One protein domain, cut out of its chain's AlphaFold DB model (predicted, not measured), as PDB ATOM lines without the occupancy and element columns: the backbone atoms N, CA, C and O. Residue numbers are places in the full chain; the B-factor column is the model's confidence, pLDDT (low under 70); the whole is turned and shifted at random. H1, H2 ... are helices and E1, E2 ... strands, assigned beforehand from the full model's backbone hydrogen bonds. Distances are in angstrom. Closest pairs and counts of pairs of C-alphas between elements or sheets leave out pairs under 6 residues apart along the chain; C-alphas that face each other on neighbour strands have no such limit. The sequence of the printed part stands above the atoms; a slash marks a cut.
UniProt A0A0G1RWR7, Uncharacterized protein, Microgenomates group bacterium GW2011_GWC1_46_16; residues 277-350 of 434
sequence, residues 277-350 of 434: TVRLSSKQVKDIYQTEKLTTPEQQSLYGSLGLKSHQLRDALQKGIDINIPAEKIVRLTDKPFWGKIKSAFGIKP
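AT A GLANCE: This is residues 277 to 350 of the 434 residues of an uncharacterized protein of Microgenomates group bacterium GW2011_GWC1_46_16 (UniProt A0A0G1RWR7). Look first for a short two-stranded ribbon, E1 beside E2, with the touching helices H1 and H3 at one end of it and H4 running on from E2 at the other. H2 sits in the middle of the whole with loose contacts to H1, H4 and H5, while H3 and H5 with the tail after it lie toward opposite ends of the long axis. You have 74 printed residues with five named helices and two named strands, in the order E1, H1, H2, H3, E2, H4, H5; the sheet, order E1 - E2, is antiparallel and the class is mostly helix. The whole is only just compact, close to loose, with a radius of gyration of the C-alphas of 13.3 A, and elongated, spanning 43 by 26 by 17 A.

HOW THE PARTS SIT: Start at E1, residues 277 to 280, and its antiparallel neighbour E2, residues 323 to 326, where N 278 and O 325 are 2.8 A apart and N 323 and O 280 are 2.9 A apart, within hydrogen-bond range. Move on to H1, residues 282 to 289, which touches H3, residues 310 to 319, at a steep tilt of 59 degrees, opposite ways; their closest C-alphas, of Ser 282 and Ala 316, are 4.9 A apart. H2, residues 297 to 305, is close to H1 but not clearly touching, with the closest C-alphas, of Ile 288 and Gln 300, 7.0 A apart. H4, residues 327 to 334, is also close to H2 but not clearly touching, with the closest C-alphas, of Ser 305 and Leu 333, 6.8 A apart. H5, residues 338 to 345, is close to H2 but not clearly touching, at a shallow tilt of 10 degrees, opposite ways, with the closest C-alphas, of Glu 298 and Ile 342, 6.8 A apart. H4 and H5 meet only through their link; H2 and H3 are apart, as are H3 and H5. In H1, H2, H3, H4 and H5 every O i to N i+4 pair is within hydrogen-bond range.

IN THESE COORDINATES: Find C-alpha 277 at (231.691, 183.375, 249.737), where E1 begins; it is 9.4 A long and E2 9.8 A. H1 measures 10.4 A and H2 12.5 A. H3, the longest helix, runs 13.6 A from C-alpha 310 at (225.096, 174.699, 265.157). H4 measures 11.6 A, and H5 runs 11.1 A to C-alpha 345 at (245.192, 194.470, 273.361).

THE WHOLE: The two C-alphas farthest apart, of Lys 319 and Lys 349, are 42.7 A from each other. The printed part has no cut and no long link; H1 to H2 is short and the other links are tight. The mean pLDDT of the printed part is 73.2, and residues 293 to 295, 297 to 302 and 330 to 350 are under 70.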
ATOM      1  N   THR A 277     231.597 184.285 248.604       84.50
ATOM      2  CA  THR A 277     231.691 183.375 249.737       84.50
ATOM      3  C   THR A 277     233.140 183.012 250.014       84.50
ATOM      4  O   THR A 277     233.861 182.609 249.105       84.50
ATOM      5  N   VAL A 278     233.538 183.074 251.279       83.25
ATOM      6  CA  VAL A 278     234.801 182.520 251.762       83.25
ATOM      7  C   VAL A 278     234.534 181.099 252.242       83.25
ATOM      8  O   VAL A 278     233.618 180.865 253.036       83.25
ATOM      9  N   ARG A 279     235.313 180.143 251.737       89.62
ATOM     10  CA  ARG A 279     235.176 178.727 252.077       89.62
ATOM     11  C   ARG A 279     236.025 178.419 253.305       89.62
ATOM     12  O   ARG A 279     237.242 178.565 253.264       89.62
ATOM     13  N   LEU A 280     235.383 177.997 254.388       87.12
ATOM     14  CA  LEU A 280     236.046 177.531 255.599       87.12
ATOM     15  C   LEU A 280     236.108 176.005 255.549       87.12
ATOM     16  O   LEU A 280     235.068 175.340 255.569       87.12
ATOM     17  N   SER A 281     237.314 175.453 255.438       91.25
ATOM     18  CA  SER A 281     237.476 174.003 255.320       91.25
ATOM     19  C   SER A 281     237.091 173.290 256.614       91.25
ATOM     20  O   SER A 281     237.318 173.801 257.713       91.25
ATOM     21  N   SER A 282     236.564 172.076 256.510       93.94
ATOM     22  CA  SER A 282     236.233 171.258 257.681       93.94
ATOM     23  C   SER A 282     237.437 170.988 258.586       93.94
ATOM     24  O   SER A 282     237.290 170.923 259.807       93.94
ATOM     25  N   LYS A 283     238.645 170.914 258.011       89.88
ATOM     26  CA  LYS A 283     239.905 170.833 258.757       89.88
ATOM     27  C   LYS A 283     240.143 172.089 259.599       89.88
ATOM     28  O   LYS A 283     240.374 171.959 260.793       89.88
ATOM     29  N   GLN A 284     239.985 173.284 259.023       84.38
ATOM     30  CA  GLN A 284     240.077 174.540 259.778       84.38
ATOM     31  C   GLN A 284     239.023 174.601 260.886       84.38
ATOM     32  O   GLN A 284     239.342 174.987 262.004       84.38
ATOM     33  N   VAL A 285     237.787 174.169 260.615       87.88
ATOM     34  CA  VAL A 285     236.732 174.105 261.641       87.88
ATOM     35  C   VAL A 285     237.130 173.159 262.781       87.88
ATOM     36  O   VAL A 285     236.992 173.524 263.947       87.88
ATOM     37  N   LYS A 286     237.675 171.972 262.486       89.12
ATOM     38  CA  LYS A 286     238.215 171.067 263.516       89.12
ATOM     39  C   LYS A 286     239.362 171.707 264.288       89.12
ATOM     40  O   LYS A 286     239.399 171.607 265.511       89.12
ATOM     41  N   ASP A 287     240.251 172.406 263.594       84.25
ATOM     42  CA  ASP A 287     241.407 173.024 264.228       84.25
ATOM     43  C   ASP A 287     241.031 174.173 265.176       84.25
ATOM     44  O   ASP A 287     241.666 174.365 266.210       84.25
ATOM     45  N   ILE A 288     239.956 174.895 264.854       79.69
ATOM     46  CA  ILE A 288     239.413 175.997 265.657       79.69
ATOM     47  C   ILE A 288     238.645 175.483 266.883       79.69
ATOM     48  O   ILE A 288     238.740 176.075 267.956       79.69
ATOM     49  N   TYR A 289     237.842 174.425 266.722       82.00
ATOM     50  CA  TYR A 289     236.859 174.012 267.734       82.00
ATOM     51  C   TYR A 289     237.220 172.740 268.514       82.00
ATOM     52  O   TYR A 289     236.595 172.490 269.541       82.00
ATOM     53  N   GLN A 290     238.164 171.917 268.044       84.06
ATOM     54  CA  GLN A 290     238.552 170.664 268.715       84.06
ATOM     55  C   GLN A 290     240.016 170.632 269.144       84.06
ATOM     56  O   GLN A 290     240.300 170.139 270.231       84.06
ATOM     57  N   THR A 291     240.949 171.088 268.300       78.25
ATOM     58  CA  THR A 291     242.387 170.941 268.597       78.25
ATOM     59  C   THR A 291     243.016 172.177 269.231       78.25
ATOM     60  O   THR A 291     244.144 172.083 269.705       78.25
ATOM     61  N   GLU A 292     242.326 173.323 269.212       72.69
ATOM     62  CA  GLU A 292     242.792 174.642 269.680       72.69
ATOM     63  C   GLU A 292     244.124 175.126 269.060       72.69
ATOM     64  O   GLU A 292     244.621 176.200 269.399       72.69
ATOM     65  N   LYS A 293     244.692 174.388 268.095       65.81
ATOM     66  CA  LYS A 293     246.011 174.655 267.497       65.81
ATOM     67  C   LYS A 293     246.060 175.926 266.650       65.81
ATOM     68  O   LYS A 293     247.143 176.471 266.453       65.81
ATOM     69  N   LEU A 294     244.920 176.374 266.121       54.97
ATOM     70  CA  LEU A 294     244.809 177.534 265.223       54.97
ATOM     71  C   LEU A 294     243.989 178.676 265.827       54.97
ATOM     72  O   LEU A 294     243.378 179.445 265.086       54.97
ATOM     73  N   THR A 295     243.934 178.775 267.154       59.25
ATOM     74  CA  THR A 295     243.045 179.734 267.812       59.25
ATOM     75  C   THR A 295     243.715 180.471 268.950       59.25
ATOM     76  O   THR A 295     243.868 179.951 270.049       59.25
ATOM     77  N   THR A 296     244.010 181.744 268.711       70.38
ATOM     78  CA  THR A 296     244.064 182.716 269.803       70.38
ATOM     79  C   THR A 296     242.630 183.010 270.295       70.38
ATOM     80  O   THR A 296     241.669 182.820 269.533       70.38
ATOM     81  N   PRO A 297     242.427 183.484 271.541       67.00
ATOM     82  CA  PRO A 297     241.099 183.849 272.060       67.00
ATOM     83  C   PRO A 297     240.330 184.819 271.142       67.00
ATOM     84  O   PRO A 297     239.103 184.769 271.018       67.00
ATOM     85  N   GLU A 298     241.059 185.678 270.432       60.53
ATOM     86  CA  GLU A 298     240.519 186.624 269.460       60.53
ATOM     87  C   GLU A 298     239.923 185.906 268.247       60.53
ATOM     88  O   GLU A 298     238.812 186.231 267.825       60.53
ATOM     89  N   GLN A 299     240.609 184.893 267.719       60.88
ATOM     90  CA  GLN A 299     240.125 184.106 266.589       60.88
ATOM     91  C   GLN A 299     238.859 183.331 266.961       60.88
ATOM     92  O   GLN A 299     237.887 183.380 266.209       60.88
ATOM     93  N   GLN A 300     238.796 182.715 268.147       67.50
ATOM     94  CA  GLN A 300     237.574 182.044 268.622       67.50
ATOM     95  C   GLN A 300     236.378 182.999 268.681       67.50
ATOM     96  O   GLN A 300     235.282 182.662 268.228       67.50
ATOM     97  N   SER A 301     236.586 184.221 269.180       64.94
ATOM     98  CA  SER A 301     235.525 185.232 269.229       64.94
ATOM     99  C   SER A 301     235.093 185.716 267.832       64.94
ATOM    100  O   SER A 301     233.907 185.972 267.587       64.94
ATOM    101  N   LEU A 302     236.028 185.760 266.878       68.62
ATOM    102  CA  LEU A 302     235.763 186.060 265.475       68.62
ATOM    103  C   LEU A 302     234.888 184.959 264.856       68.62
ATOM    104  O   LEU A 302     233.816 185.252 264.332       68.62
ATOM    105  N   TYR A 303     235.239 183.686 265.030       74.81
ATOM    106  CA  TYR A 303     234.428 182.574 264.525       74.81
ATOM    107  C   TYR A 303     233.051 182.482 265.192       74.81
ATOM    108  O   TYR A 303     232.041 182.313 264.505       74.81
ATOM    109  N   GLY A 304     232.970 182.695 266.509       76.38
ATOM    110  CA  GLY A 304     231.695 182.746 267.232       76.38
ATOM    111  C   GLY A 304     230.767 183.856 266.729       76.38
ATOM    112  O   GLY A 304     229.544 183.711 266.728       76.38
ATOM    113  N   SER A 305     231.330 184.955 266.225       73.56
ATOM    114  CA  SER A 305     230.546 186.087 265.740       73.56
ATOM    115  C   SER A 305     230.061 185.949 264.290       73.56
ATOM    116  O   SER A 305     229.145 186.696 263.922       73.56
ATOM    117  N   LEU A 306     230.603 185.001 263.503       81.00
ATOM    118  CA  LEU A 306     230.172 184.698 262.123       81.00
ATOM    119  C   LEU A 306     228.740 184.135 262.065       81.00
ATOM    120  O   LEU A 306     228.120 184.101 260.998       81.00
ATOM    121  N   GLY A 307     228.194 183.731 263.218       84.00
ATOM    122  CA  GLY A 307     226.828 183.227 263.333       84.00
ATOM    123  C   GLY A 307     226.635 181.929 262.554       84.00
ATOM    124  O   GLY A 307     225.606 181.755 261.894       84.00
ATOM    125  N   LEU A 308     227.646 181.055 262.576       88.31
ATOM    126  CA  LEU A 308     227.548 179.714 262.014       88.31
ATOM    127  C   LEU A 308     226.472 178.942 262.779       88.31
ATOM    128  O   LEU A 308     226.478 178.905 264.010       88.31
ATOM    129  N   LYS A 309     225.517 178.349 262.057       91.31
ATOM    130  CA  LYS A 309     224.446 177.585 262.704       91.31
ATOM    131  C   LYS A 309     225.042 176.306 263.295       91.31
ATOM    132  O   LYS A 309     225.890 175.674 262.670       91.31
ATOM    133  N   SER A 310     224.557 175.877 264.460       88.50
ATOM    134  CA  SER A 310     225.096 174.699 265.157       88.50
ATOM    135  C   SER A 310     225.093 173.429 264.301       88.50
ATOM    136  O   SER A 310     225.992 172.610 264.448       88.50
ATOM    137  N   HIS A 311     224.130 173.265 263.384       93.69
ATOM    138  CA  HIS A 311     224.124 172.126 262.460       93.69
ATOM    139  C   HIS A 311     225.280 172.184 261.456       93.69
ATOM    140  O   HIS A 311     225.923 171.170 261.246       93.69
ATOM    141  N   GLN A 312     225.617 173.362 260.921       93.31
ATOM    142  CA  GLN A 312     226.720 173.528 259.966       93.31
ATOM    143  C   GLN A 312     228.062 173.211 260.622       93.31
ATOM    144  O   GLN A 312     228.908 172.567 260.019       93.31
ATOM    145  N   LEU A 313     228.232 173.623 261.883       91.56
ATOM    146  CA  LEU A 313     229.405 173.260 262.676       91.56
ATOM    147  C   LEU A 313     229.472 171.750 262.917       91.56
ATOM    148  O   LEU A 313     230.523 171.155 262.711       91.56
ATOM    149  N   ARG A 314     228.363 171.107 263.309       92.94
ATOM    150  CA  ARG A 314     228.327 169.645 263.493       92.94
ATOM    151  C   ARG A 314     228.602 168.903 262.191       92.94
ATOM    152  O   ARG A 314     229.390 167.968 262.202       92.94
ATOM    153  N   ASP A 315     228.010 169.333 261.084       95.56
ATOM    154  CA  ASP A 315     228.219 168.745 259.763       95.56
ATOM    155  C   ASP A 315     229.676 168.904 259.311       95.56
ATOM    156  O   ASP A 315     230.281 167.946 258.832       95.56
ATOM    157  N   ALA A 316     230.288 170.065 259.543       95.19
ATOM    158  CA  ALA A 316     231.704 170.270 259.256       95.19
ATOM    159  C   ALA A 316     232.612 169.387 260.125       95.19
ATOM    160  O   ALA A 316     233.537 168.757 259.617       95.19
ATOM    161  N   LEU A 317     232.325 169.284 261.425       93.50
ATOM    162  CA  LEU A 317     233.125 168.493 262.362       93.50
ATOM    163  C   LEU A 317     232.961 166.980 262.154       93.50
ATOM    164  O   LEU A 317     233.945 166.245 262.213       93.50
ATOM    165  N   GLN A 318     231.742 166.500 261.909       95.00
ATOM    166  CA  GLN A 318     231.438 165.069 261.810       95.00
ATOM    167  C   GLN A 318     231.605 164.536 260.390       95.00
ATOM    168  O   GLN A 318     232.226 163.498 260.196       95.00
ATOM    169  N   LYS A 319     231.067 165.249 259.395       96.38
ATOM    170  CA  LYS A 319     231.019 164.789 257.998       96.38
ATOM    171  C   LYS A 319     232.149 165.360 257.145       96.38
ATOM    172  O   LYS A 319     232.287 164.972 255.993       96.38
ATOM    173  N   GLY A 320     232.946 166.285 257.683       93.94
ATOM    174  CA  GLY A 320     234.029 166.909 256.927       93.94
ATOM    175  C   GLY A 320     233.540 167.901 255.866       93.94
ATOM    176  O   GLY A 320     234.278 168.186 254.928       93.94
ATOM    177  N   ILE A 321     232.317 168.425 255.997       93.75
ATOM    178  CA  ILE A 321     231.716 169.335 255.013       93.75
ATOM    179  C   ILE A 321     232.270 170.754 255.185       93.75
ATOM    180  O   ILE A 321     232.282 171.304 256.284       93.75
ATOM    181  N   ASP A 322     232.704 171.365 254.086       94.31
ATOM    182  CA  ASP A 322     233.209 172.738 254.095       94.31
ATOM    183  C   ASP A 322     232.062 173.754 254.230       94.31
ATOM    184  O   ASP A 322     230.990 173.600 253.641       94.31
ATOM    185  N   ILE A 323     232.287 174.820 255.001       92.25
ATOM    186  CA  ILE A 323     231.279 175.850 255.268       92.25
ATOM    187  C   ILE A 323     231.530 177.053 254.361       92.25
ATOM    188  O   ILE A 323     232.578 177.692 254.436       92.25
ATOM    189  N   ASN A 324     230.539 177.422 253.551       91.12
ATOM    190  CA  ASN A 324     230.584 178.647 252.754       91.12
ATOM    191  C   ASN A 324     230.025 179.827 253.556       91.12
ATOM    192  O   ASN A 324     228.849 179.844 253.929       91.12
ATOM    193  N   ILE A 325     230.867 180.826 253.813       87.31
ATOM    194  CA  ILE A 325     230.519 182.019 254.586       87.31
ATOM    195  C   ILE A 325     230.363 183.199 253.624       87.31
ATOM    196  O   ILE A 325     231.323 183.526 252.930       87.31
ATOM    197  N   PRO A 326     229.206 183.879 253.578       84.88
ATOM    198  CA  PRO A 326     229.051 185.082 252.766       84.88
ATOM    199  C   PRO A 326     230.055 186.160 253.188       84.88
ATOM    200  O   PRO A 326     230.124 186.498 254.374       84.88
ATOM    201  N   ALA A 327     230.790 186.735 252.233       75.94
ATOM    202  CA  ALA A 327     231.794 187.771 252.497       75.94
ATOM    203  C   ALA A 327     231.194 189.000 253.212       75.94
ATOM    204  O   ALA A 327     231.831 189.621 254.059       75.94
ATOM    205  N   GLU A 328     229.912 189.290 252.981       74.88
ATOM    206  CA  GLU A 328     229.165 190.360 253.658       74.88
ATOM    207  C   GLU A 328     229.116 190.196 255.188       74.88
ATOM    208  O   GLU A 328     229.153 191.180 255.933       74.88
ATOM    209  N   LYS A 329     229.063 188.952 255.689       75.06
ATOM    210  CA  LYS A 329     229.042 188.684 257.137       75.06
ATOM    211  C   LYS A 329     230.381 188.987 257.802       75.06
ATOM    212  O   LYS A 329     230.396 189.360 258.971       75.06
ATOM    213  N   ILE A 330     231.476 188.841 257.060       66.00
ATOM    214  CA  ILE A 330     232.828 189.136 257.529       66.00
ATOM    215  C   ILE A 330     232.991 190.644 257.728       66.00
ATOM    216  O   ILE A 330     233.470 191.079 258.770       66.00
ATOM    217  N   VAL A 331     232.515 191.449 256.775       62.62
ATOM    218  CA  VAL A 331     232.628 192.912 256.856       62.62
ATOM    219  C   VAL A 331     231.821 193.466 258.031       62.62
ATOM    220  O   VAL A 331     232.350 194.250 258.817       62.62
ATOM    221  N   ARG A 332     230.598 192.958 258.253       59.66
ATOM    222  CA  ARG A 332     229.778 193.298 259.436       59.66
ATOM    223  C   ARG A 332     230.425 192.893 260.762       59.66
ATOM    224  O   ARG A 332     230.090 193.440 261.812       59.66
ATOM    225  N   LEU A 333     231.314 191.904 260.739       53.56
ATOM    226  CA  LEU A 333     232.035 191.449 261.916       53.56
ATOM    227  C   LEU A 333     233.001 192.516 262.415       53.56
ATOM    228  O   LEU A 333     233.050 192.751 263.619       53.56
ATOM    229  N   THR A 334     233.721 193.157 261.490       53.50
ATOM    230  CA  THR A 334     234.722 194.211 261.738       53.50
ATOM    231  C   THR A 334     234.159 195.418 262.494       53.50
ATOM    232  O   THR A 334     234.897 196.092 263.212       53.50
ATOM    233  N   ASP A 335     232.842 195.637 262.422       49.09
ATOM    234  CA  ASP A 335     232.141 196.753 263.071       49.09
ATOM    235  C   ASP A 335     231.656 196.458 264.502       49.09
ATOM    236  O   ASP A 335     231.155 197.348 265.201       49.09
ATOM    237  N   LYS A 336     231.780 195.213 264.982       60.81
ATOM    238  CA  LYS A 336     231.302 194.846 266.323       60.81
ATOM    239  C   LYS A 336     232.182 195.462 267.426       60.81
ATOM    240  O   LYS A 336     233.407 195.467 267.313       60.81
ATOM    241  N   PRO A 337     231.599 195.883 268.568       51.19
ATOM    242  CA  PRO A 337     232.332 196.524 269.667       51.19
ATOM    243  C   PRO A 337     233.450 195.661 270.280       51.19
ATOM    244  O   PRO A 337     234.360 196.204 270.904       51.19
ATOM    245  N   PHE A 338     233.434 194.338 270.079       49.41
ATOM    246  CA  PHE A 338     234.512 193.452 270.532       49.41
ATOM    247  C   PHE A 338     235.844 193.699 269.797       49.41
ATOM    248  O   PHE A 338     236.895 193.564 270.418       49.41
ATOM    249  N   TRP A 339     235.827 194.173 268.543       51.66
ATOM    250  CA  TRP A 339     237.046 194.607 267.847       51.66
ATOM    251  C   TRP A 339     237.720 195.784 268.545       51.66
ATOM    252  O   TRP A 339     238.930 195.945 268.434       51.66
ATOM    253  N   GLY A 340     236.970 196.578 269.318       56.50
ATOM    254  CA  GLY A 340     237.542 197.590 270.203       56.50
ATOM    255  C   GLY A 340     238.430 196.986 271.296       56.50
ATOM    256  O   GLY A 340     239.464 197.564 271.618       56.50
ATOM    257  N   LYS A 341     238.081 195.799 271.816       54.91
ATOM    258  CA  LYS A 341     238.891 195.073 272.809       54.91
ATOM    259  C   LYS A 341     240.141 194.460 272.179       54.91
ATOM    260  O   LYS A 341     241.224 194.599 272.738       54.91
ATOM    261  N   ILE A 342     240.013 193.872 270.987       50.03
ATOM    262  CA  ILE A 342     241.168 193.375 270.223       50.03
ATOM    263  C   ILE A 342     242.134 194.524 269.938       50.03
ATOM    264  O   ILE A 342     243.306 194.435 270.275       50.03
ATOM    265  N   LYS A 343     241.640 195.655 269.423       51.09
ATOM    266  CA  LYS A 343     242.462 196.851 269.177       51.09
ATOM    267  C   LYS A 343     243.166 197.337 270.453       51.09
ATOM    268  O   LYS A 343     244.352 197.648 270.400       51.09
ATOM    269  N   SER A 344     242.485 197.299 271.603       49.59
ATOM    270  CA  SER A 344     243.090 197.675 272.887       49.59
ATOM    271  C   SER A 344     244.207 196.735 273.358       49.59
ATOM    272  O   SER A 344     245.168 197.213 273.956       49.59
ATOM    273  N   ALA A 345     244.139 195.437 273.037       41.19
ATOM    274  CA  ALA A 345     245.192 194.470 273.361       41.19
ATOM    275  C   ALA A 345     246.494 194.731 272.580       41.19
ATOM    276  O   ALA A 345     247.581 194.459 273.080       41.19
ATOM    277  N   PHE A 346     246.398 195.345 271.398       42.34
ATOM    278  CA  PHE A 346     247.544 195.771 270.584       42.34
ATOM    279  C   PHE A 346     247.982 197.222 270.858       42.34
ATOM    280  O   PHE A 346     248.676 197.829 270.045       42.34
ATOM    281  N   GLY A 347     247.568 197.814 271.986       32.28
ATOM    282  CA  GLY A 347     247.954 199.178 272.373       32.28
ATOM    283  C   GLY A 347     247.306 200.289 271.536       32.28
ATOM    284  O   GLY A 347     247.627 201.464 271.715       32.28
ATOM    285  N   ILE A 348     246.364 199.949 270.651       36.81
ATOM    286  CA  ILE A 348     245.568 200.921 269.901       36.81
ATOM    287  C   ILE A 348     244.428 201.353 270.818       36.81
ATOM    288  O   ILE A 348     243.535 200.563 271.132       36.81
ATOM    289  N   LYS A 349     244.467 202.610 271.282       35.12
ATOM    290  CA  LYS A 349     243.458 203.135 272.208       35.12
ATOM    291  C   LYS A 349     242.056 202.927 271.616       35.12
ATOM    292  O   LYS A 349     241.791 203.416 270.514       35.12
ATOM    293  N   PRO A 350     241.149 202.220 272.315       39.59
ATOM    294  CA  PRO A 350     239.753 202.200 271.919       39.59
ATOM    295  C   PRO A 350     239.243 203.643 271.952       39.59
ATOM    296  O   PRO A 350     239.586 204.405 272.855       39.59
TER     297      PRO A 350